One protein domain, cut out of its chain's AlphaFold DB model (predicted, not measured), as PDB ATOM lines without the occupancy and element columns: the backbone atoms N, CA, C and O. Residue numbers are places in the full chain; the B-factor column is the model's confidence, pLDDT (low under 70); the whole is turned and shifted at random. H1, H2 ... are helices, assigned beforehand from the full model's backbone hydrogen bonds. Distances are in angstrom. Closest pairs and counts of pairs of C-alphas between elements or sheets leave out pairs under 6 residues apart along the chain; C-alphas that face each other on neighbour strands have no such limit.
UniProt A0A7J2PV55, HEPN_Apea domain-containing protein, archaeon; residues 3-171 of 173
ATOM      1  N   ASP A   3     207.630 123.402 160.450       83.19
ATOM      2  CA  ASP A   3     208.277 122.595 159.405       83.19
ATOM      3  C   ASP A   3     208.599 123.470 158.184       83.19
ATOM      4  O   ASP A   3     207.773 123.651 157.286       83.19
ATOM      5  N   LYS A   4     209.837 123.976 158.133       83.88
ATOM      6  CA  LYS A   4     210.362 124.762 157.006       83.88
ATOM      7  C   LYS A   4     210.123 124.093 155.655       83.88
ATOM      8  O   LYS A   4     209.775 124.768 154.692       83.88
ATOM      9  N   LYS A   5     210.285 122.766 155.561       85.56
ATOM     10  CA  LYS A   5     210.083 122.044 154.294       85.56
ATOM     11  C   LYS A   5     208.619 122.039 153.882       85.56
ATOM     12  O   LYS A   5     208.333 121.990 152.689       85.56
ATOM     13  N   SER A   6     207.692 122.031 154.835       88.06
ATOM     14  CA  SER A   6     206.267 122.180 154.538       88.06
ATOM     15  C   SER A   6     205.964 123.586 154.025       88.06
ATOM     16  O   SER A   6     205.334 123.716 152.981       88.06
ATOM     17  N   ILE A   7     206.478 124.627 154.690       88.88
ATOM     18  CA  ILE A   7     206.278 126.018 154.253       88.88
ATOM     19  C   ILE A   7     206.811 126.240 152.847       88.88
ATOM     20  O   ILE A   7     206.102 126.777 152.002       88.88
ATOM     21  N   LEU A   8     208.048 125.817 152.578       88.94
ATOM     22  CA  LEU A   8     208.654 126.009 151.265       88.94
ATOM     23  C   LEU A   8     207.861 125.282 150.174       88.94
ATOM     24  O   LEU A   8     207.665 125.835 149.096       88.94
ATOM     25  N   ARG A   9     207.329 124.086 150.463       89.50
ATOM     26  CA  ARG A   9     206.446 123.367 149.533       89.50
ATOM     27  C   ARG A   9     205.161 124.137 149.240       89.50
ATOM     28  O   ARG A   9     204.782 124.222 148.077       89.50
ATOM     29  N   GLU A  10     204.507 124.702 150.250       89.81
ATOM     30  CA  GLU A  10     203.301 125.515 150.038       89.81
ATOM     31  C   GLU A  10     203.608 126.829 149.309       89.81
ATOM     32  O   GLU A  10     202.867 127.230 148.413       89.81
ATOM     33  N   PHE A  11     204.738 127.465 149.616       90.50
ATOM     34  CA  PHE A  11     205.202 128.655 148.909       90.50
ATOM     35  C   PHE A  11     205.442 128.380 147.418       90.50
ATOM     36  O   PHE A  11     204.966 129.140 146.576       90.50
ATOM     37  N   ILE A  12     206.107 127.270 147.075       89.06
ATOM     38  CA  ILE A  12     206.419 126.908 145.682       89.06
ATOM     39  C   ILE A  12     205.148 126.673 144.848       89.06
ATOM     40  O   ILE A  12     205.144 126.974 143.656       89.06
ATOM     41  N   LYS A  13     204.039 126.223 145.455       89.69
ATOM     42  CA  LYS A  13     202.744 126.084 144.757       89.69
ATOM     43  C   LYS A  13     202.156 127.423 144.299       89.69
ATOM     44  O   LYS A  13     201.275 127.442 143.441       89.69
ATOM     45  N   ARG A  14     202.612 128.557 144.844       89.12
ATOM     46  CA  ARG A  14     202.170 129.903 144.444       89.12
ATOM     47  C   ARG A  14     202.918 130.360 143.187       89.12
ATOM     48  O   ARG A  14     203.639 131.356 143.214       89.12
ATOM     49  N   GLU A  15     202.729 129.649 142.075       89.12
ATOM     50  CA  GLU A  15     203.513 129.798 140.835       89.12
ATOM     51  C   GLU A  15     203.634 131.251 140.351       89.12
ATOM     52  O   GLU A  15     204.730 131.718 140.060       89.12
ATOM     53  N   ASN A  16     202.535 132.012 140.327       91.44
ATOM     54  CA  ASN A  16     202.557 133.416 139.893       91.44
ATOM     55  C   ASN A  16     203.454 134.297 140.776       91.44
ATOM     56  O   ASN A  16     204.168 135.170 140.279       91.44
ATOM     57  N   THR A  17     203.422 134.063 142.086       91.81
ATOM     58  CA  THR A  17     204.249 134.775 143.060       91.81
ATOM     59  C   THR A  17     205.717 134.409 142.878       91.81
ATOM     60  O   THR A  17     206.556 135.303 142.757       91.81
ATOM     61  N   VAL A  18     206.022 133.113 142.781       93.69
ATOM     62  CA  VAL A  18     207.384 132.604 142.559       93.69
ATOM     63  C   VAL A  18     207.958 133.141 141.247       93.69
ATOM     64  O   VAL A  18     209.049 133.707 141.247       93.69
ATOM     65  N   ASN A  19     207.197 133.073 140.153       94.56
ATOM     66  CA  ASN A  19     207.605 133.578 138.843       94.56
ATOM     67  C   ASN A  19     207.935 135.071 138.887       94.56
ATOM     68  O   ASN A  19     208.967 135.494 138.366       94.56
ATOM     69  N   ARG A  20     207.108 135.877 139.565       95.75
ATOM     70  CA  ARG A  20     207.369 137.310 139.736       95.75
ATOM     71  C   ARG A  20     208.641 137.564 140.550       95.75
ATOM     72  O   ARG A  20     209.424 138.441 140.193       95.75
ATOM     73  N   ILE A  21     208.856 136.820 141.634       96.12
ATOM     74  CA  ILE A  21     210.069 136.930 142.460       96.12
ATOM     75  C   ILE A  21     211.311 136.583 141.626       96.12
ATOM     76  O   ILE A  21     212.295 137.330 141.652       96.12
ATOM     77  N   MET A  22     211.259 135.492 140.857       95.75
ATOM     78  CA  MET A  22     212.337 135.066 139.963       95.75
ATOM     79  C   MET A  22     212.615 136.101 138.871       95.75
ATOM     80  O   MET A  22     213.776 136.404 138.604       95.75
ATOM     81  N   GLU A  23     211.578 136.683 138.269       96.88
ATOM     82  CA  GLU A  23     211.723 137.711 137.239       96.88
ATOM     83  C   GLU A  23     212.515 138.919 137.760       96.88
ATOM     84  O   GLU A  23     213.461 139.369 137.110       96.88
ATOM     85  N   TRP A  24     212.180 139.414 138.955       97.81
ATOM     86  CA  TRP A  24     212.921 140.513 139.580       97.81
ATOM     87  C   TRP A  24     214.367 140.141 139.901       97.81
ATOM     88  O   TRP A  24     215.261 140.961 139.685       97.81
ATOM     89  N   ASN A  25     214.618 138.905 140.338       96.88
ATOM     90  CA  ASN A  25     215.979 138.430 140.579       96.88
ATOM     91  C   ASN A  25     216.797 138.383 139.274       96.88
ATOM     92  O   ASN A  25     217.913 138.888 139.216       96.88
ATOM     93  N   ILE A  26     216.216 137.869 138.185       96.62
ATOM     94  CA  ILE A  26     216.863 137.827 136.863       96.62
ATOM     95  C   ILE A  26     217.152 139.240 136.339       96.62
ATOM     96  O   ILE A  26     218.192 139.469 135.716       96.62
ATOM     97  N   ARG A  27     216.251 140.202 136.577       97.50
ATOM     98  CA  ARG A  27     216.492 141.614 136.244       97.50
ATOM     99  C   ARG A  27     217.676 142.174 137.033       97.50
ATOM    100  O   ARG A  27     218.523 142.830 136.433       97.50
ATOM    101  N   ALA A  28     217.778 141.868 138.327       97.25
ATOM    102  CA  ALA A  28     218.909 142.283 139.156       97.25
ATOM    103  C   ALA A  28     220.251 141.723 138.648       97.25
ATOM    104  O   ALA A  28     221.238 142.453 138.600       97.25
ATOM    105  N   GLU A  29     220.292 140.462 138.207       96.12
ATOM    106  CA  GLU A  29     221.511 139.844 137.656       96.12
ATOM    107  C   GLU A  29     222.005 140.513 136.362       96.12
ATOM    108  O   GLU A  29     223.205 140.551 136.092       96.12
ATOM    109  N   LYS A  30     221.092 141.077 135.564       97.31
ATOM    110  CA  LYS A  30     221.422 141.760 134.301       97.31
ATOM    111  C   LYS A  30     221.782 143.237 134.480       97.31
ATOM    112  O   LYS A  30     222.306 143.847 133.548       97.31
ATOM    113  N   GLU A  31     221.492 143.811 135.644       97.50
ATOM    114  CA  GLU A  31     221.713 145.226 135.923       97.50
ATOM    115  C   GLU A  31     223.196 145.515 136.222       97.50
ATOM    116  O   GLU A  31     223.884 144.755 136.912       97.50
ATOM    117  N   LYS A  32     223.709 146.623 135.685       94.38
ATOM    118  CA  LYS A  32     225.095 147.069 135.873       94.38
ATOM    119  C   LYS A  32     225.212 148.096 136.992       94.38
ATOM    120  O   LYS A  32     226.203 148.065 137.716       94.38
ATOM    121  N   ASP A  33     224.228 148.980 137.135       92.81
ATOM    122  CA  ASP A  33     224.220 149.963 138.211       92.81
ATOM    123  C   ASP A  33     223.967 149.282 139.564       92.81
ATOM    124  O   ASP A  33     223.008 148.531 139.739       92.81
ATOM    125  N   ALA A  34     224.838 149.538 140.542       91.44
ATOM    126  CA  ALA A  34     224.776 148.871 141.842       91.44
ATOM    127  C   ALA A  34     223.488 149.207 142.613       91.44
ATOM    128  O   ALA A  34     222.951 148.354 143.321       91.44
ATOM    129  N   ILE A  35     222.976 150.432 142.460       92.75
ATOM    130  CA  ILE A  35     221.777 150.894 143.161       92.75
ATOM    131  C   ILE A  35     220.529 150.270 142.548       92.75
ATOM    132  O   ILE A  35     219.732 149.670 143.270       92.75
ATOM    133  N   ALA A  36     220.381 150.345 141.227       93.56
ATOM    134  CA  ALA A  36     219.287 149.709 140.508       93.56
ATOM    135  C   ALA A  36     219.283 148.187 140.720       93.56
ATOM    136  O   ALA A  36     218.229 147.607 140.993       93.56
ATOM    137  N   LYS A  37     220.461 147.548 140.701       96.12
ATOM    138  CA  LYS A  37     220.620 146.118 140.999       96.12
ATOM    139  C   LYS A  37     220.057 145.766 142.368       96.12
ATOM    140  O   LYS A  37     219.206 144.883 142.464       96.12
ATOM    141  N   PHE A  38     220.484 146.486 143.405       96.94
ATOM    142  CA  PHE A  38     219.990 146.267 144.758       96.94
ATOM    143  C   PHE A  38     218.486 146.516 144.868       96.94
ATOM    144  O   PHE A  38     217.791 145.749 145.525       96.94
ATOM    145  N   ILE A  39     217.954 147.545 144.206       95.69
ATOM    146  CA  ILE A  39     216.513 147.825 144.175       95.69
ATOM    147  C   ILE A  39     215.741 146.641 143.579       95.69
ATOM    148  O   ILE A  39     214.778 146.174 144.187       95.69
ATOM    149  N   PHE A  40     216.165 146.115 142.428       97.62
ATOM    150  CA  PHE A  40     215.514 144.960 141.803       97.62
ATOM    151  C   PHE A  40     215.624 143.705 142.668       97.62
ATOM    152  O   PHE A  40     214.630 142.997 142.858       97.62
ATOM    153  N   ARG A  41     216.796 143.467 143.265       97.69
ATOM    154  CA  ARG A  41     217.004 142.339 144.174       97.69
ATOM    155  C   ARG A  41     216.173 142.474 145.445       97.69
ATOM    156  O   ARG A  41     215.597 141.494 145.907       97.69
ATOM    157  N   TRP A  42     216.021 143.687 145.971       97.50
ATOM    158  CA  TRP A  42     215.155 143.961 147.109       97.50
ATOM    159  C   TRP A  42     213.685 143.699 146.783       97.50
ATOM    160  O   TRP A  42     212.978 143.140 147.612       97.50
ATOM    161  N   ILE A  43     213.202 144.074 145.593       96.44
ATOM    162  CA  ILE A  43     211.819 143.777 145.183       96.44
ATOM    163  C   ILE A  43     211.584 142.261 145.166       96.44
ATOM    164  O   ILE A  43     210.555 141.796 145.658       96.44
ATOM    165  N   SER A  44     212.552 141.490 144.659       97.38
ATOM    166  CA  SER A  44     212.524 140.024 144.727       97.38
ATOM    167  C   SER A  44     212.483 139.530 146.181       97.38
ATOM    168  O   SER A  44     211.567 138.799 146.563       97.38
ATOM    169  N   PHE A  45     213.403 140.005 147.024       97.56
ATOM    170  CA  PHE A  45     213.481 139.636 148.438       97.56
ATOM    171  C   PHE A  45     212.208 139.986 149.229       97.56
ATOM    172  O   PHE A  45     211.724 139.170 150.006       97.56
ATOM    173  N   ASN A  46     211.626 141.165 149.001       96.19
ATOM    174  CA  ASN A  46     210.380 141.602 149.629       96.19
ATOM    175  C   ASN A  46     209.196 140.716 149.251       96.19
ATOM    176  O   ASN A  46     208.433 140.315 150.132       96.19
ATOM    177  N   GLY A  47     209.085 140.361 147.968       94.81
ATOM    178  CA  GLY A  47     208.101 139.383 147.522       94.81
ATOM    179  C   GLY A  47     208.282 138.044 148.232       94.81
ATOM    180  O   GLY A  47     207.298 137.457 148.675       94.81
ATOM    181  N   LEU A  48     209.527 137.597 148.401       95.06
ATOM    182  CA  LEU A  48     209.854 136.337 149.061       95.06
ATOM    183  C   LEU A  48     209.426 136.306 150.532       95.06
ATOM    184  O   LEU A  48     208.595 135.474 150.893       95.06
ATOM    185  N   TYR A  49     209.948 137.203 151.377       94.12
ATOM    186  CA  TYR A  49     209.652 137.126 152.813       94.12
ATOM    187  C   TYR A  49     208.187 137.448 153.129       94.12
ATOM    188  O   TYR A  49     207.624 136.843 154.035       94.12
ATOM    189  N   SER A  50     207.538 138.334 152.364       93.31
ATOM    190  CA  SER A  50     206.111 138.635 152.566       93.31
ATOM    191  C   SER A  50     205.235 137.438 152.196       93.31
ATOM    192  O   SER A  50     204.279 137.121 152.890       93.31
ATOM    193  N   SER A  51     205.582 136.723 151.124       92.44
ATOM    194  CA  SER A  51     204.817 135.545 150.705       92.44
ATOM    195  C   SER A  51     205.008 134.361 151.643       92.44
ATOM    196  O   SER A  51     204.081 133.579 151.823       92.44
ATOM    197  N   LEU A  52     206.202 134.209 152.224       91.88
ATOM    198  CA  LEU A  52     206.458 133.193 153.244       91.88
ATOM    199  C   LEU A  52     205.694 133.499 154.532       91.88
ATOM    200  O   LEU A  52     205.109 132.582 155.102       91.88
ATOM    201  N   TYR A  53     205.623 134.771 154.928       91.44
ATOM    202  CA  TYR A  53     204.776 135.214 156.034       91.44
ATOM    203  C   TYR A  53     203.306 134.840 155.806       91.44
ATOM    204  O   TYR A  53     202.700 134.190 156.652       91.44
ATOM    205  N   ASP A  54     202.758 135.138 154.623       89.75
ATOM    206  CA  ASP A  54     201.381 134.764 154.280       89.75
ATOM    207  C   ASP A  54     201.153 133.237 154.332       89.75
ATOM    208  O   ASP A  54     200.038 132.788 154.570       89.75
ATOM    209  N   VAL A  55     202.175 132.412 154.071       89.69
ATOM    210  CA  VAL A  55     202.067 130.945 154.191       89.69
ATOM    211  C   VAL A  55     202.084 130.507 155.659       89.69
ATOM    212  O   VAL A  55     201.319 129.618 156.030       89.69
ATOM    213  N   ILE A  56     202.928 131.125 156.489       89.06
ATOM    214  CA  ILE A  56     203.026 130.845 157.931       89.06
ATOM    215  C   ILE A  56     201.707 131.173 158.639       89.06
ATOM    216  O   ILE A  56     201.210 130.363 159.421       89.06
ATOM    217  N   HIS A  57     201.108 132.316 158.305       87.25
ATOM    218  CA  HIS A  57     199.889 132.829 158.936       87.25
ATOM    219  C   HIS A  57     198.602 132.446 158.191       87.25
ATOM    220  O   HIS A  57     197.611 133.164 158.245       87.25
ATOM    221  N   MET A  58     198.598 131.307 157.485       81.62
ATOM    222  CA  MET A  58     197.396 130.740 156.843       81.62
ATOM    223  C   MET A  58     196.624 131.732 155.951       81.62
ATOM    224  O   MET A  58     195.397 131.783 155.965       81.62
ATOM    225  N   GLU A  59     197.349 132.497 155.138       67.25
ATOM    226  CA  GLU A  59     196.829 133.506 154.207       67.25
ATOM    227  C   GLU A  59     196.271 134.786 154.841       67.25
ATOM    228  O   GLU A  59     195.710 135.625 154.124       67.25
ATOM    229  N   GLU A  60     196.487 135.009 156.140       68.81
ATOM    230  CA  GLU A  60     196.416 136.360 156.690       68.81
ATOM    231  C   GLU A  60     197.475 137.210 155.991       68.81
ATOM    232  O   GLU A  60     198.676 137.089 156.232       68.81
ATOM    233  N   LYS A  61     197.020 138.035 155.043       67.50
ATOM    234  CA  LYS A  61     197.917 138.898 154.282       67.50
ATOM    235  C   LYS A  61     198.698 139.758 155.264       67.50
ATOM    236  O   LYS A  61     198.088 140.388 156.123       67.50
ATOM    237  N   ALA A  62     199.989 139.956 155.013       69.56
ATOM    238  CA  ALA A  62     200.819 140.948 155.712       69.56
ATOM    239  C   ALA A  62     200.270 142.406 155.678       69.56
ATOM    240  O   ALA A  62     200.871 143.334 156.223       69.56
ATOM    241  N   VAL A  63     199.128 142.642 155.022       66.25
ATOM    242  CA  VAL A  63     198.408 143.915 154.953       66.25
ATOM    243  C   VAL A  63     197.992 144.357 156.359       66.25
ATOM    244  O   VAL A  63     197.076 143.805 156.956       66.25
ATOM    245  N   GLY A  64     198.645 145.406 156.863       69.56
ATOM    246  CA  GLY A  64     198.378 145.987 158.186       69.56
ATOM    247  C   GLY A  64     199.460 145.686 159.225       69.56
ATOM    248  O   GLY A  64     199.545 146.398 160.225       69.56
ATOM    249  N   VAL A  65     200.340 144.715 158.959       84.62
ATOM    250  CA  VAL A  65     201.537 144.449 159.767       84.62
ATOM    251  C   VAL A  65     202.662 145.381 159.316       84.62
ATOM    252  O   VAL A  65     202.802 145.694 158.129       84.62
ATOM    253  N   ARG A  66     203.482 145.878 160.251       87.81
ATOM    254  CA  ARG A  66     204.626 146.719 159.870       87.81
ATOM    255  C   ARG A  66     205.643 145.855 159.134       87.81
ATOM    256  O   ARG A  66     206.031 144.800 159.618       87.81
ATOM    257  N   GLU A  67     206.149 146.356 158.011       90.00
ATOM    258  CA  GLU A  67     207.080 145.612 157.149       90.00
ATOM    259  C   GLU A  67     208.319 145.080 157.899       90.00
ATOM    260  O   GLU A  67     208.798 143.983 157.627       90.00
ATOM    261  N   ILE A  68     208.820 145.839 158.879       91.94
ATOM    262  CA  ILE A  68     209.962 145.431 159.708       91.94
ATOM    263  C   ILE A  68     209.648 144.255 160.643       91.94
ATOM    264  O   ILE A  68     210.558 143.498 160.977       91.94
ATOM    265  N   ASP A  69     208.392 144.094 161.062       93.44
ATOM    266  CA  ASP A  69     207.973 142.983 161.921       93.44
ATOM    267  C   ASP A  69     207.907 141.698 161.084       93.44
ATOM    268  O   ASP A  69     208.521 140.704 161.457       93.44
ATOM    269  N   VAL A  70     207.318 141.774 159.882       94.06
ATOM    270  CA  VAL A  70     207.313 140.683 158.884       94.06
ATOM    271  C   VAL A  70     208.740 140.228 158.557       94.06
ATOM    272  O   VAL A  70     209.044 139.039 158.554       94.06
ATOM    273  N   LEU A  71     209.645 141.183 158.312       95.62
ATOM    274  CA  LEU A  71     211.052 140.881 158.051       95.62
ATOM    275  C   LEU A  71     211.744 140.243 159.262       95.62
ATOM    276  O   LEU A  71     212.612 139.392 159.089       95.62
ATOM    277  N   THR A  72     211.411 140.687 160.475       94.38
ATOM    278  CA  THR A  72     212.030 140.172 161.703       94.38
ATOM    279  C   THR A  72     211.647 138.718 161.928       94.38
ATOM    280  O   THR A  72     212.546 137.902 162.097       94.38
ATOM    281  N   GLU A  73     210.364 138.389 161.812       93.44
ATOM    282  CA  GLU A  73     209.882 137.011 161.926       93.44
ATOM    283  C   GLU A  73     210.500 136.110 160.850       93.44
ATOM    284  O   GLU A  73     211.011 135.033 161.146       93.44
ATOM    285  N   PHE A  74     210.591 136.599 159.607       93.94
ATOM    286  CA  PHE A  74     211.309 135.881 158.555       93.94
ATOM    287  C   PHE A  74     212.768 135.575 158.939       93.94
ATOM    288  O   PHE A  74     213.263 134.482 158.664       93.94
ATOM    289  N   CYS A  75     213.480 136.521 159.561       94.44
ATOM    290  CA  CYS A  75     214.860 136.287 159.987       94.44
ATOM    291  C   CYS A  75     214.943 135.219 161.083       94.44
ATOM    292  O   CYS A  75     215.806 134.345 161.000       94.44
ATOM    293  N   GLU A  76     214.049 135.263 162.068       92.00
ATOM    294  CA  GLU A  76     213.973 134.282 163.157       92.00
ATOM    295  C   GLU A  76     213.714 132.871 162.603       92.00
ATOM    296  O   GLU A  76     214.438 131.917 162.910       92.00
ATOM    297  N   ASP A  77     212.758 132.748 161.683       89.69
ATOM    298  CA  ASP A  77     212.384 131.462 161.110       89.69
ATOM    299  C   ASP A  77     213.415 130.925 160.117       89.69
ATOM    300  O   ASP A  77     213.679 129.724 160.109       89.69
ATOM    301  N   PHE A  78     214.020 131.759 159.267       89.31
ATOM    302  CA  PHE A  78     214.834 131.275 158.143       89.31
ATOM    303  C   PHE A  78     216.338 131.467 158.310       89.31
ATOM    304  O   PHE A  78     217.087 130.634 157.800       89.31
ATOM    305  N   ILE A  79     216.784 132.505 159.018       91.19
ATOM    306  CA  ILE A  79     218.209 132.838 159.160       91.19
ATOM    307  C   ILE A  79     218.746 132.330 160.495       91.19
ATOM    308  O   ILE A  79     219.785 131.672 160.520       91.19
ATOM    309  N   GLU A  80     218.035 132.572 161.599       89.25
ATOM    310  CA  GLU A  80     218.543 132.253 162.943       89.25
ATOM    311  C   GLU A  80     218.643 130.757 163.246       89.25
ATOM    312  O   GLU A  80     219.266 130.334 164.217       89.25
ATOM    313  N   THR A  81     218.077 129.944 162.367       87.12
ATOM    314  CA  THR A  81     218.061 128.486 162.460       87.12
ATOM    315  C   THR A  81     218.843 127.819 161.318       87.12
ATOM    316  O   THR A  81     218.727 126.607 161.130       87.12
ATOM    317  N   ASP A  82     219.627 128.578 160.537       89.88
ATOM    318  CA  ASP A  82     220.475 128.067 159.449       89.88
ATOM    319  C   ASP A  82     221.860 128.746 159.428       89.88
ATOM    320  O   ASP A  82     222.104 129.726 158.718       89.88
ATOM    321  N   ASN A  83     222.810 128.172 160.173       90.62
ATOM    322  CA  ASN A  83     224.198 128.643 160.223       90.62
ATOM    323  C   ASN A  83     224.883 128.662 158.841       90.62
ATOM    324  O   ASN A  83     225.729 129.517 158.574       90.62
ATOM    325  N   ASN A  84     224.546 127.727 157.942       91.62
ATOM    326  CA  ASN A  84     225.156 127.690 156.612       91.62
ATOM    327  C   ASN A  84     224.705 128.905 155.797       91.62
ATOM    328  O   ASN A  84     225.541 129.609 155.226       91.62
ATOM    329  N   LEU A  85     223.404 129.203 155.798       92.88
ATOM    330  CA  LEU A  85     222.879 130.415 155.180       92.88
ATOM    331  C   LEU A  85     223.481 131.670 155.828       92.88
ATOM    332  O   LEU A  85     224.026 132.516 155.115       92.88
ATOM    333  N   ALA A  86     223.481 131.749 157.161       94.06
ATOM    334  CA  ALA A  86     224.037 132.881 157.897       94.06
ATOM    335  C   ALA A  86     225.515 133.142 157.553       94.06
ATOM    336  O   ALA A  86     225.904 134.289 157.316       94.06
ATOM    337  N   SER A  87     226.332 132.090 157.422       93.50
ATOM    338  CA  SER A  87     227.750 132.197 157.048       93.50
ATOM    339  C   SER A  87     227.988 132.769 155.641       93.50
ATOM    340  O   SER A  87     229.031 133.366 155.382       93.50
ATOM    341  N   LYS A  88     227.024 132.634 154.720       95.19
ATOM    342  CA  LYS A  88     227.112 133.222 153.371       95.19
ATOM    343  C   LYS A  88     226.783 134.708 153.369       95.19
ATOM    344  O   LYS A  88     227.226 135.428 152.473       95.19
ATOM    345  N   MET A  89     226.008 135.158 154.349       95.19
ATOM    346  CA  MET A  89     225.537 136.533 154.489       95.19
ATOM    347  C   MET A  89     226.538 137.369 155.287       95.19
ATOM    348  O   MET A  89     226.966 138.431 154.833       95.19
ATOM    349  N   TYR A  90     226.970 136.850 156.437       95.12
ATOM    350  CA  TYR A  90     227.914 137.511 157.322       95.12
ATOM    351  C   TYR A  90     229.372 137.221 156.949       95.12
ATOM    352  O   TYR A  90     229.793 136.076 156.818       95.12
ATOM    353  N   SER A  91     230.171 138.282 156.845       94.75
ATOM    354  CA  SER A  91     231.630 138.198 156.883       94.75
ATOM    355  C   SER A  91     232.201 139.434 157.567       94.75
ATOM    356  O   SER A  91     231.610 140.518 157.523       94.75
ATOM    357  N   LYS A  92     233.382 139.289 158.174       93.62
ATOM    358  CA  LYS A  92     234.063 140.405 158.840       93.62
ATOM    359  C   LYS A  92     234.396 141.545 157.867       93.62
ATOM    360  O   LYS A  92     234.233 142.709 158.207       93.62
ATOM    361  N   GLU A  93     234.758 141.216 156.628       94.56
ATOM    362  CA  GLU A  93     235.014 142.209 155.574       94.56
ATOM    363  C   GLU A  93     233.769 143.061 155.262       94.56
ATOM    364  O   GLU A  93     233.851 144.283 155.130       94.56
ATOM    365  N   ARG A  94     232.590 142.430 155.157       94.62
ATOM    366  CA  ARG A  94     231.327 143.144 154.912       94.62
ATOM    367  C   ARG A  94     230.947 144.026 156.093       94.62
ATOM    368  O   ARG A  94     230.519 145.159 155.889       94.62
ATOM    369  N   GLU A  95     231.130 143.527 157.312       94.31
ATOM    370  CA  GLU A  95     230.929 144.304 158.535       94.31
ATOM    371  C   GLU A  95     231.799 145.571 158.540       94.31
ATOM    372  O   GLU A  95     231.287 146.670 158.750       94.31
ATOM    373  N   GLU A  96     233.095 145.439 158.254       92.81
ATOM    374  CA  GLU A  96     234.034 146.565 158.201       92.81
ATOM    375  C   GLU A  96     233.641 147.590 157.126       92.81
ATOM    376  O   GLU A  96     233.653 148.798 157.383       92.81
ATOM    377  N   LYS A  97     233.214 147.127 155.943       91.50
ATOM    378  CA  LYS A  97     232.701 147.998 154.873       91.50
ATOM    379  C   LYS A  97     231.455 148.773 155.300       91.50
ATOM    380  O   LYS A  97     231.383 149.974 155.038       91.50
ATOM    381  N   LEU A  98     230.497 148.130 155.971       90.69
ATOM    382  CA  LEU A  98     229.303 148.810 156.484       90.69
ATOM    383  C   LEU A  98     229.678 149.847 157.546       90.69
ATOM    384  O   LEU A  98     229.260 150.994 157.440       90.69
ATOM    385  N   LYS A  99     230.528 149.490 158.513       89.19
ATOM    386  CA  LYS A  99     230.975 150.404 159.579       89.19
ATOM    387  C   LYS A  99     231.695 151.639 159.056       89.19
ATOM    388  O   LYS A  99     231.523 152.726 159.596       89.19
ATOM    389  N   LYS A 100     232.508 151.480 158.009       89.19
ATOM    390  CA  LYS A 100     233.237 152.595 157.393       89.19
ATOM    391  C   LYS A 100     232.296 153.609 156.735       89.19
ATOM    392  O   LYS A 100     232.587 154.802 156.746       89.19
ATOM    393  N   ASN A 101     231.203 153.136 156.138       86.88
ATOM    394  CA  ASN A 101     230.319 153.961 155.315       86.88
ATOM    395  C   ASN A 101     229.068 154.453 156.065       86.88
ATOM    396  O   ASN A 101     228.550 155.526 155.766       86.88
ATOM    397  N   ILE A 102     228.600 153.713 157.071       86.81
ATOM    398  CA  ILE A 102     227.430 154.067 157.875       86.81
ATOM    399  C   ILE A 102     227.878 154.886 159.088       86.81
ATOM    400  O   ILE A 102     228.372 154.352 160.079       86.81
ATOM    401  N   LYS A 103     227.678 156.204 159.009       80.19
ATOM    402  CA  LYS A 103     227.980 157.143 160.103       80.19
ATOM    403  C   LYS A 103     226.821 157.302 161.086       80.19
ATOM    404  O   LYS A 103     227.039 157.651 162.243       80.19
ATOM    405  N   ASP A 104     225.597 157.045 160.636       78.81
ATOM    406  CA  ASP A 104     224.423 157.107 161.494       78.81
ATOM    407  C   ASP A 104     224.347 155.907 162.445       78.81
ATOM    408  O   ASP A 104     224.286 154.757 162.013       78.81
ATOM    409  N   ARG A 105     224.282 156.188 163.748       79.75
ATOM    410  CA  ARG A 105     224.060 155.186 164.800       79.75
ATOM    411  C   ARG A 105     222.714 155.365 165.506       79.75
ATOM    412  O   ARG A 105     222.493 154.798 166.572       79.75
ATOM    413  N   ALA A 106     221.787 156.144 164.954       79.00
ATOM    414  CA  ALA A 106     220.491 156.339 165.582       79.00
ATOM    415  C   ALA A 106     219.579 155.104 165.446       79.00
ATOM    416  O   ALA A 106     219.563 154.389 164.440       79.00
ATOM    417  N   ARG A 107     218.724 154.904 166.458       86.12
ATOM    418  CA  ARG A 107     217.576 153.980 166.432       86.12
ATOM    419  C   ARG A 107     217.968 152.545 166.033       86.12
ATOM    420  O   ARG A 107     218.784 151.920 166.700       86.12
ATOM    421  N   LEU A 108     217.326 151.998 164.999       87.31
ATOM    422  CA  LEU A 108     217.514 150.620 164.553       87.31
ATOM    423  C   LEU A 108     218.914 150.397 163.966       87.31
ATOM    424  O   LEU A 108     219.476 149.331 164.186       87.31
ATOM    425  N   MET A 109     219.490 151.400 163.290       89.88
ATOM    426  CA  MET A 109     220.826 151.279 162.699       89.88
ATOM    427  C   MET A 109     221.888 151.058 163.779       89.88
ATOM    428  O   MET A 109     222.666 150.114 163.677       89.88
ATOM    429  N   GLY A 110     221.863 151.864 164.848       90.06
ATOM    430  CA  GLY A 110     222.770 151.704 165.991       90.06
ATOM    431  C   GLY A 110     222.695 150.309 166.599       90.06
ATOM    432  O   GLY A 110     223.706 149.627 166.684       90.06
ATOM    433  N   LYS A 111     221.478 149.828 166.891       92.12
ATOM    434  CA  LYS A 111     221.268 148.474 167.429       92.12
ATOM    435  C   LYS A 111     221.860 147.385 166.532       92.12
ATOM    436  O   LYS A 111     222.458 146.439 167.031       92.12
ATOM    437  N   CYS A 112     221.693 147.497 165.212       93.75
ATOM    438  CA  CYS A 112     222.269 146.534 164.276       93.75
ATOM    439  C   CYS A 112     223.801 146.598 164.260       93.75
ATOM    440  O   CYS A 112     224.442 145.551 164.279       93.75
ATOM    441  N   LEU A 113     224.391 147.797 164.262       92.25
ATOM    442  CA  LEU A 113     225.847 147.967 164.321       92.25
ATOM    443  C   LEU A 113     226.435 147.422 165.632       92.25
ATOM    444  O   LEU A 113     227.464 146.750 165.592       92.25
ATOM    445  N   ASP A 114     225.748 147.615 166.758       92.44
ATOM    446  CA  ASP A 114     226.152 147.068 168.056       92.44
ATOM    447  C   ASP A 114     226.136 145.528 168.045       92.44
ATOM    448  O   ASP A 114     227.040 144.887 168.582       92.44
ATOM    449  N   ILE A 115     225.142 144.903 167.397       93.06
ATOM    450  CA  ILE A 115     225.102 143.438 167.236       93.06
ATOM    451  C   ILE A 115     226.311 142.945 166.433       93.06
ATOM    452  O   ILE A 115     226.898 141.917 166.779       93.06
ATOM    453  N   LEU A 116     226.714 143.678 165.392       92.44
ATOM    454  CA  LEU A 116     227.900 143.335 164.609       92.44
ATOM    455  C   LEU A 116     229.197 143.475 165.424       92.44
ATOM    456  O   LEU A 116     230.098 142.653 165.279       92.44
ATOM    457  N   GLU A 117     229.287 144.480 166.301       88.31
ATOM    458  CA  GLU A 117     230.465 144.771 167.137       88.31
ATOM    459  C   GLU A 117     230.690 143.765 168.273       88.31
ATOM    460  O   GLU A 117     231.832 143.522 168.662       88.31
ATOM    461  N   ASN A 118     229.623 143.149 168.777       87.62
ATOM    462  CA  ASN A 118     229.677 142.261 169.935       87.62
ATOM    463  C   ASN A 118     229.894 140.780 169.559       87.62
ATOM    464  O   ASN A 118     229.664 140.381 168.409       87.62
ATOM    465  N   PRO A 119     230.333 139.933 170.516       77.19
ATOM    466  CA  PRO A 119     230.406 138.484 170.337       77.19
ATOM    467  C   PRO A 119     228.995 137.885 170.237       77.19
ATOM    468  O   PRO A 119     228.442 137.370 171.202       77.19
ATOM    469  N   ASN A 120     228.414 137.984 169.044       81.44
ATOM    470  CA  ASN A 120     227.159 137.357 168.649       81.44
ATOM    471  C   ASN A 120     227.418 136.175 167.712       81.44
ATOM    472  O   ASN A 120     228.468 136.099 167.066       81.44
ATOM    473  N   SER A 121     226.437 135.277 167.621       91.44
ATOM    474  CA  SER A 121     226.432 134.199 166.633       91.44
ATOM    475  C   SER A 121     226.429 134.756 165.202       91.44
ATOM    476  O   SER A 121     226.025 135.902 164.964       91.44
ATOM    477  N   ASN A 122     226.878 133.951 164.234       90.81
ATOM    478  CA  ASN A 122     226.853 134.349 162.823       90.81
ATOM    479  C   ASN A 122     225.427 134.656 162.366       90.81
ATOM    480  O   ASN A 122     225.215 135.575 161.587       90.81
ATOM    481  N   GLU A 123     224.462 133.915 162.895       94.44
ATOM    482  CA  GLU A 123     223.030 134.078 162.724       94.44
ATOM    483  C   GLU A 123     222.553 135.460 163.176       94.44
ATOM    484  O   GLU A 123     221.998 136.209 162.375       94.44
ATOM    485  N   GLY A 124     222.849 135.851 164.421       94.69
ATOM    486  CA  GLY A 124     222.462 137.166 164.938       94.69
ATOM    487  C   GLY A 124     223.099 138.305 164.137       94.69
ATOM    488  O   GLY A 124     222.449 139.308 163.825       94.69
ATOM    489  N   LYS A 125     224.360 138.131 163.719       95.69
ATOM    490  CA  LYS A 125     225.045 139.092 162.845       95.69
ATOM    491  C   LYS A 125     224.454 139.132 161.433       95.69
ATOM    492  O   LYS A 125     224.310 140.216 160.871       95.69
ATOM    493  N   ALA A 126     224.066 137.993 160.869       96.25
ATOM    494  CA  ALA A 126     223.404 137.904 159.571       96.25
ATOM    495  C   ALA A 126     222.025 138.589 159.600       96.25
ATOM    496  O   ALA A 126     221.735 139.408 158.726       96.25
ATOM    497  N   THR A 127     221.228 138.357 160.648       96.50
ATOM    498  CA  THR A 127     219.965 139.070 160.899       96.50
ATOM    499  C   THR A 127     220.191 140.583 160.976       96.50
ATOM    500  O   THR A 127     219.467 141.362 160.348       96.50
ATOM    501  N   ALA A 128     221.227 141.030 161.695       96.44
ATOM    502  CA  ALA A 128     221.576 142.446 161.761       96.44
ATOM    503  C   ALA A 128     221.942 143.018 160.380       96.44
ATOM    504  O   ALA A 128     221.476 144.104 160.033       96.44
ATOM    505  N   MET A 129     222.704 142.286 159.560       96.56
ATOM    506  CA  MET A 129     223.040 142.708 158.195       96.56
ATOM    507  C   MET A 129     221.803 142.839 157.292       96.56
ATOM    508  O   MET A 129     221.711 143.801 156.529       96.56
ATOM    509  N   VAL A 130     220.819 141.940 157.397       97.50
ATOM    510  CA  VAL A 130     219.551 142.050 156.645       97.50
ATOM    511  C   VAL A 130     218.750 143.273 157.082       97.50
ATOM    512  O   VAL A 130     218.237 144.016 156.244       97.50
ATOM    513  N   LYS A 131     218.684 143.543 158.389       96.06
ATOM    514  CA  LYS A 131     218.018 144.742 158.921       96.06
ATOM    515  C   LYS A 131     218.728 146.029 158.484       96.06
ATOM    516  O   LYS A 131     218.062 147.020 158.194       96.06
ATOM    517  N   ILE A 132     220.055 146.016 158.343       94.56
ATOM    518  CA  ILE A 132     220.803 147.125 157.731       94.56
ATOM    519  C   ILE A 132     220.403 147.296 156.260       94.56
ATOM    520  O   ILE A 132     220.088 148.416 155.856       94.56
ATOM    521  N   ALA A 133     220.333 146.212 155.477       95.69
ATOM    522  CA  ALA A 133     219.881 146.262 154.082       95.69
ATOM    523  C   ALA A 133     218.461 146.851 153.954       95.69
ATOM    524  O   ALA A 133     218.217 147.695 153.091       95.69
ATOM    525  N   TYR A 134     217.551 146.502 154.869       94.88
ATOM    526  CA  TYR A 134     216.223 147.118 154.964       94.88
ATOM    527  C   TYR A 134     216.288 148.634 155.178       94.88
ATOM    528  O   TYR A 134     215.608 149.389 154.483       94.88
ATOM    529  N   ILE A 135     217.128 149.111 156.101       91.81
ATOM    530  CA  ILE A 135     217.267 150.553 156.361       91.81
ATOM    531  C   ILE A 135     217.853 151.277 155.140       91.81
ATOM    532  O   ILE A 135     217.350 152.341 154.766       91.81
ATOM    533  N   VAL A 136     218.869 150.693 154.490       91.50
ATOM    534  CA  VAL A 136     219.456 151.206 153.238       91.50
ATOM    535  C   VAL A 136     218.375 151.346 152.168       91.50
ATOM    536  O   VAL A 136     218.231 152.410 151.563       91.50
ATOM    537  N   ARG A 137     217.536 150.321 151.997       91.69
ATOM    538  CA  ARG A 137     216.377 150.367 151.105       91.69
ATOM    539  C   ARG A 137     215.402 151.474 151.482       91.69
ATOM    540  O   ARG A 137     215.024 152.267 150.626       91.69
ATOM    541  N   CYS A 138     214.983 151.568 152.744       89.38
ATOM    542  CA  CYS A 138     214.057 152.617 153.174       89.38
ATOM    543  C   CYS A 138     214.581 154.016 152.831       89.38
ATOM    544  O   CYS A 138     213.791 154.902 152.509       89.38
ATOM    545  N   ARG A 139     215.903 154.210 152.875       85.56
ATOM    546  CA  ARG A 139     216.545 155.460 152.487       85.56
ATOM    547  C   ARG A 139     216.451 155.729 150.984       85.56
ATOM    548  O   ARG A 139     216.032 156.823 150.615       85.56
ATOM    549  N   LEU A 140     216.778 154.736 150.156       86.75
ATOM    550  CA  LEU A 140     216.719 154.834 148.693       86.75
ATOM    551  C   LEU A 140     215.305 155.127 148.173       86.75
ATOM    552  O   LEU A 140     215.141 155.945 147.278       86.75
ATOM    553  N   PHE A 141     214.282 154.483 148.741       81.50
ATOM    554  CA  PHE A 141     212.908 154.576 148.232       81.50
ATOM    555  C   PHE A 141     212.124 155.793 148.728       81.50
ATOM    556  O   PHE A 141     211.162 156.196 148.077       81.50
ATOM    557  N   HIS A 142     212.467 156.354 149.890       77.38
ATOM    558  CA  HIS A 142     211.638 157.390 150.514       77.38
ATOM    559  C   HIS A 142     212.313 158.751 150.677       77.38
ATOM    560  O   HIS A 142     211.601 159.705 150.979       77.38
ATOM    561  N   GLY A 143     213.637 158.872 150.509       64.50
ATOM    562  CA  GLY A 143     214.342 160.112 150.858       64.50
ATOM    563  C   GLY A 143     214.130 160.514 152.333       64.50
ATOM    564  O   GLY A 143     213.409 159.872 153.086       64.50
ATOM    565  N   ASP A 144     214.888 161.486 152.834       52.38
ATOM    566  CA  ASP A 144     214.832 162.175 154.155       52.38
ATOM    567  C   ASP A 144     214.238 161.639 155.489       52.38
ATOM    568  O   ASP A 144     214.131 162.390 156.448       52.38
ATOM    569  N   LYS A 145     214.031 160.333 155.694       52.88
ATOM    570  CA  LYS A 145     213.815 159.756 157.039       52.88
ATOM    571  C   LYS A 145     215.063 159.660 157.940       52.88
ATOM    572  O   LYS A 145     214.895 159.445 159.139       52.88
ATOM    573  N   ASN A 146     216.287 159.762 157.402       54.19
ATOM    574  CA  ASN A 146     217.525 159.657 158.192       54.19
ATOM    575  C   ASN A 146     218.760 160.346 157.544       54.19
ATOM    576  O   ASN A 146     219.557 159.683 156.873       54.19
ATOM    577  N   PRO A 147     218.922 161.675 157.677       54.25
ATOM    578  CA  PRO A 147     219.883 162.479 156.902       54.25
ATOM    579  C   PRO A 147     221.359 162.094 157.087       54.25
ATOM    580  O   PRO A 147     222.187 162.473 156.270       54.25
ATOM    581  N   LEU A 148     221.689 161.311 158.117       60.22
ATOM    582  CA  LEU A 148     223.059 160.906 158.440       60.22
ATOM    583  C   LEU A 148     223.505 159.594 157.765       60.22
ATOM    584  O   LEU A 148     224.684 159.243 157.833       60.22
ATOM    585  N   LEU A 149     222.591 158.860 157.119       64.69
ATOM    586  CA  LEU A 149     222.939 157.668 156.346       64.69
ATOM    587  C   LEU A 149     223.318 158.059 154.913       64.69
ATOM    588  O   LEU A 149     222.446 158.308 154.078       64.69
ATOM    589  N   GLU A 150     224.619 158.075 154.635       67.50
ATOM    590  CA  GLU A 150     225.173 158.259 153.294       67.50
ATOM    591  C   GLU A 150     225.052 156.938 152.515       67.50
ATOM    592  O   GLU A 150     225.817 155.998 152.725       67.50
ATOM    593  N   VAL A 151     224.040 156.825 151.649       73.19
ATOM    594  CA  VAL A 151     223.864 155.629 150.813       73.19
ATOM    595  C   VAL A 151     224.744 155.756 149.580       73.19
ATOM    596  O   VAL A 151     224.415 156.472 148.638       73.19
ATOM    597  N   ASN A 152     225.866 155.045 149.598       82.00
ATOM    598  CA  ASN A 152     226.804 154.968 148.485       82.00
ATOM    599  C   ASN A 152     226.845 153.557 147.873       82.00
ATOM    600  O   ASN A 152     226.294 152.602 148.429       82.00
ATOM    601  N   GLN A 153     227.502 153.430 146.715       86.31
ATOM    602  CA  GLN A 153     227.586 152.166 145.976       86.31
ATOM    603  C   GLN A 153     228.198 151.029 146.807       86.31
ATOM    604  O   GLN A 153     227.746 149.895 146.680       86.31
ATOM    605  N   ASP A 154     229.148 151.319 147.701       88.88
ATOM    606  CA  ASP A 154     229.757 150.309 148.575       88.88
ATOM    607  C   ASP A 154     228.748 149.741 149.578       88.88
ATOM    608  O   ASP A 154     228.610 148.525 149.717       88.88
ATOM    609  N   THR A 155     228.005 150.617 150.261       90.94
ATOM    610  CA  THR A 155     226.982 150.224 151.244       90.94
ATOM    611  C   THR A 155     225.883 149.403 150.583       90.94
ATOM    612  O   THR A 155     225.458 148.371 151.104       90.94
ATOM    613  N   VAL A 156     225.452 149.843 149.401       93.56
ATOM    614  CA  VAL A 156     224.438 149.151 148.609       93.56
ATOM    615  C   VAL A 156     224.953 147.812 148.081       93.56
ATOM    616  O   VAL A 156     224.239 146.817 148.151       93.56
ATOM    617  N   GLY A 157     226.205 147.753 147.628       94.75
ATOM    618  CA  GLY A 157     226.837 146.517 147.181       94.75
ATOM    619  C   GLY A 157     226.929 145.477 148.296       94.75
ATOM    620  O   GLY A 157     226.668 144.300 148.059       94.75
ATOM    621  N   VAL A 158     227.230 145.890 149.532       95.38
ATOM    622  CA  VAL A 158     227.182 144.971 150.680       95.38
ATOM    623  C   VAL A 158     225.748 144.530 150.976       95.38
ATOM    624  O   VAL A 158     225.516 143.340 151.171       95.38
ATOM    625  N   ALA A 159     224.777 145.449 150.972       95.94
ATOM    626  CA  ALA A 159     223.370 145.113 151.195       95.94
ATOM    627  C   ALA A 159     222.843 144.086 150.170       95.94
ATOM    628  O   ALA A 159     222.155 143.137 150.545       95.94
ATOM    629  N   ASP A 160     223.230 144.222 148.900       96.94
ATOM    630  CA  ASP A 160     222.923 143.281 147.815       96.94
ATOM    631  C   ASP A 160     223.531 141.887 148.057       96.94
ATOM    632  O   ASP A 160     222.845 140.862 147.968       96.94
ATOM    633  N   GLN A 161     224.807 141.839 148.452       96.19
ATOM    634  CA  GLN A 161     225.503 140.590 148.783       96.19
ATOM    635  C   GLN A 161     224.912 139.868 149.996       96.19
ATOM    636  O   GLN A 161     225.030 138.649 150.086       96.19
ATOM    637  N   VAL A 162     224.299 140.596 150.931       96.69
ATOM    638  CA  VAL A 162     223.674 140.020 152.128       96.69
ATOM    639  C   VAL A 162     222.349 139.337 151.794       96.69
ATOM    640  O   VAL A 162     222.077 138.266 152.330       96.69
ATOM    641  N   ILE A 163     221.529 139.914 150.912       96.75
ATOM    642  CA  ILE A 163     220.206 139.351 150.583       96.75
ATOM    643  C   ILE A 163     220.264 138.273 149.490       96.75
ATOM    644  O   ILE A 163     219.407 137.393 149.443       96.75
ATOM    645  N   THR A 164     221.291 138.296 148.634       96.25
ATOM    646  CA  THR A 164     221.457 137.333 147.528       96.25
ATOM    647  C   THR A 164     221.434 135.864 147.970       96.25
ATOM    648  O   THR A 164     220.700 135.081 147.360       96.25
ATOM    649  N   PRO A 165     222.184 135.446 149.012       95.19
ATOM    650  CA  PRO A 165     222.198 134.056 149.448       95.19
ATOM    651  C   PRO A 165     220.819 133.543 149.855       95.19
ATOM    652  O   PRO A 165     220.536 132.381 149.593       95.19
ATOM    653  N   ILE A 166     219.969 134.401 150.433       94.12
ATOM    654  CA  ILE A 166     218.627 134.043 150.907       94.12
ATOM    655  C   ILE A 166     217.706 133.709 149.735       94.12
ATOM    656  O   ILE A 166     217.047 132.670 149.720       94.12
ATOM    657  N   ILE A 167     217.676 134.593 148.733       93.06
ATOM    658  CA  ILE A 167     216.875 134.389 147.524       93.06
ATOM    659  C   ILE A 167     217.323 133.093 146.846       93.06
ATOM    660  O   ILE A 167     216.501 132.235 146.523       93.06
ATOM    661  N   ASN A 168     218.638 132.914 146.700       90.69
ATOM    662  CA  ASN A 168     219.182 131.748 146.020       90.69
ATOM    663  C   ASN A 168     218.950 130.445 146.793       90.69
ATOM    664  O   ASN A 168     218.700 129.414 146.175       90.69
ATOM    665  N   SER A 169     218.995 130.479 148.128       88.62
ATOM    666  CA  SER A 169     218.754 129.300 148.963       88.62
ATOM    667  C   SER A 169     217.295 128.872 149.022       88.62
ATOM    668  O   SER A 169     217.030 127.813 149.576       88.62
ATOM    669  N   ILE A 170     216.351 129.680 148.531       85.06
ATOM    670  CA  ILE A 170     214.920 129.345 148.543       85.06
ATOM    671  C   ILE A 170     214.388 129.084 147.128       85.06
ATOM    672  O   ILE A 170     213.547 128.211 146.952       85.06
ATOM    673  N   LEU A 171     214.866 129.814 146.115       82.38
ATOM    674  CA  LEU A 171     214.379 129.658 144.739       82.38
ATOM    675  C   LEU A 171     215.117 128.586 143.929       82.38
ATOM    676  O   LEU A 171     214.596 128.148 142.908       82.38
TER     677      LEU A 171
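Overview. This is residues 3 to 171 of the 173 residues of the protein "HEPN_Apea domain-containing protein" of archaeon (UniProt A0A7J2PV55). This is a compact globule of crossing helices: the long helical hairpin of H2 and H3 and the helix H9, which packs on H3, make a three-helix bundle with their centres in a triangle, and H8 crosses H9 near the middle of the domain. H7 folds back on H8, H5 and H6 pack on H9, H4 packs on H3 through residues 70 to 74, and H1 packs on residues 51 to 56 at one end of H3. The printed part has 169 residues with nine named helices, H1 to H9 in chain order, and no named strand; its class is all helix. The radius of gyration of the C-alphas is 15.4 A, and the C-alphas span 42 by 35 by 30 A.

Arrangement. H3, residues 34 to 56, is the longest helix, and with H9, residues 153 to 171, it is a hub, each touching four helices. H2, residues 15 to 30, forms a hairpin with H3 at a shallow tilt of 19 degrees; their closest C-alphas, of Ile 21 and Ser 44, are 4.6 A apart. H2, H3 and H9 form a bundle, three helices grouped together. H3 and H9 touch, closest at the C-alphas of Phe 38 and Asp 160, 5.2 A, and run the same way. H1, residues 4 to 12, touches H3, closest at Phe 11 and Leu 52, C-alphas 6.4 A apart. H4, residues 67 to 78, touches H3 about perpendicular at 73 degrees, with the C-alphas of Tyr 49 and Phe 74 closest at 6.1 A. H8, residues 122 to 142, touches H9 at a steep tilt of 63 degrees, closest at the C-alphas of Ala 133 and Ala 159, 4.7 A. H7, residues 107 to 117, forms a hairpin with H8, closest at the C-alphas of Cys 112 and Ala 128, 4.8 A. H5, residues 83 to 89, touches H9 with the C-alphas of Met 89 and Val 162 closest at 4.6 A, and H6, residues 92 to 101, touches H9 with those of Leu 98 and Thr 155 closest at 5.9 A. Every O i to N i+4 pair is within hydrogen-bond range in H1 to H8, and 13 of 15 are in H9.

Along the chain. H1 begins at C-alpha 4, (210.362, 124.762, 157.006). H3 measures 32.5 A, H8 30.2 A, H9 26.1 A and H2 22.5 A. H9 has a kink of 27 degrees near residue 163 and ends at C-alpha 171, (214.379, 129.658, 144.739).

Size, cuts and confidence. The C-alphas farthest apart, of Lys 13 and Lys 103, are 42.9 A apart. The printed part has no cut and no long link. Residues 59 to 64 and 143 to 150 have pLDDT under 70.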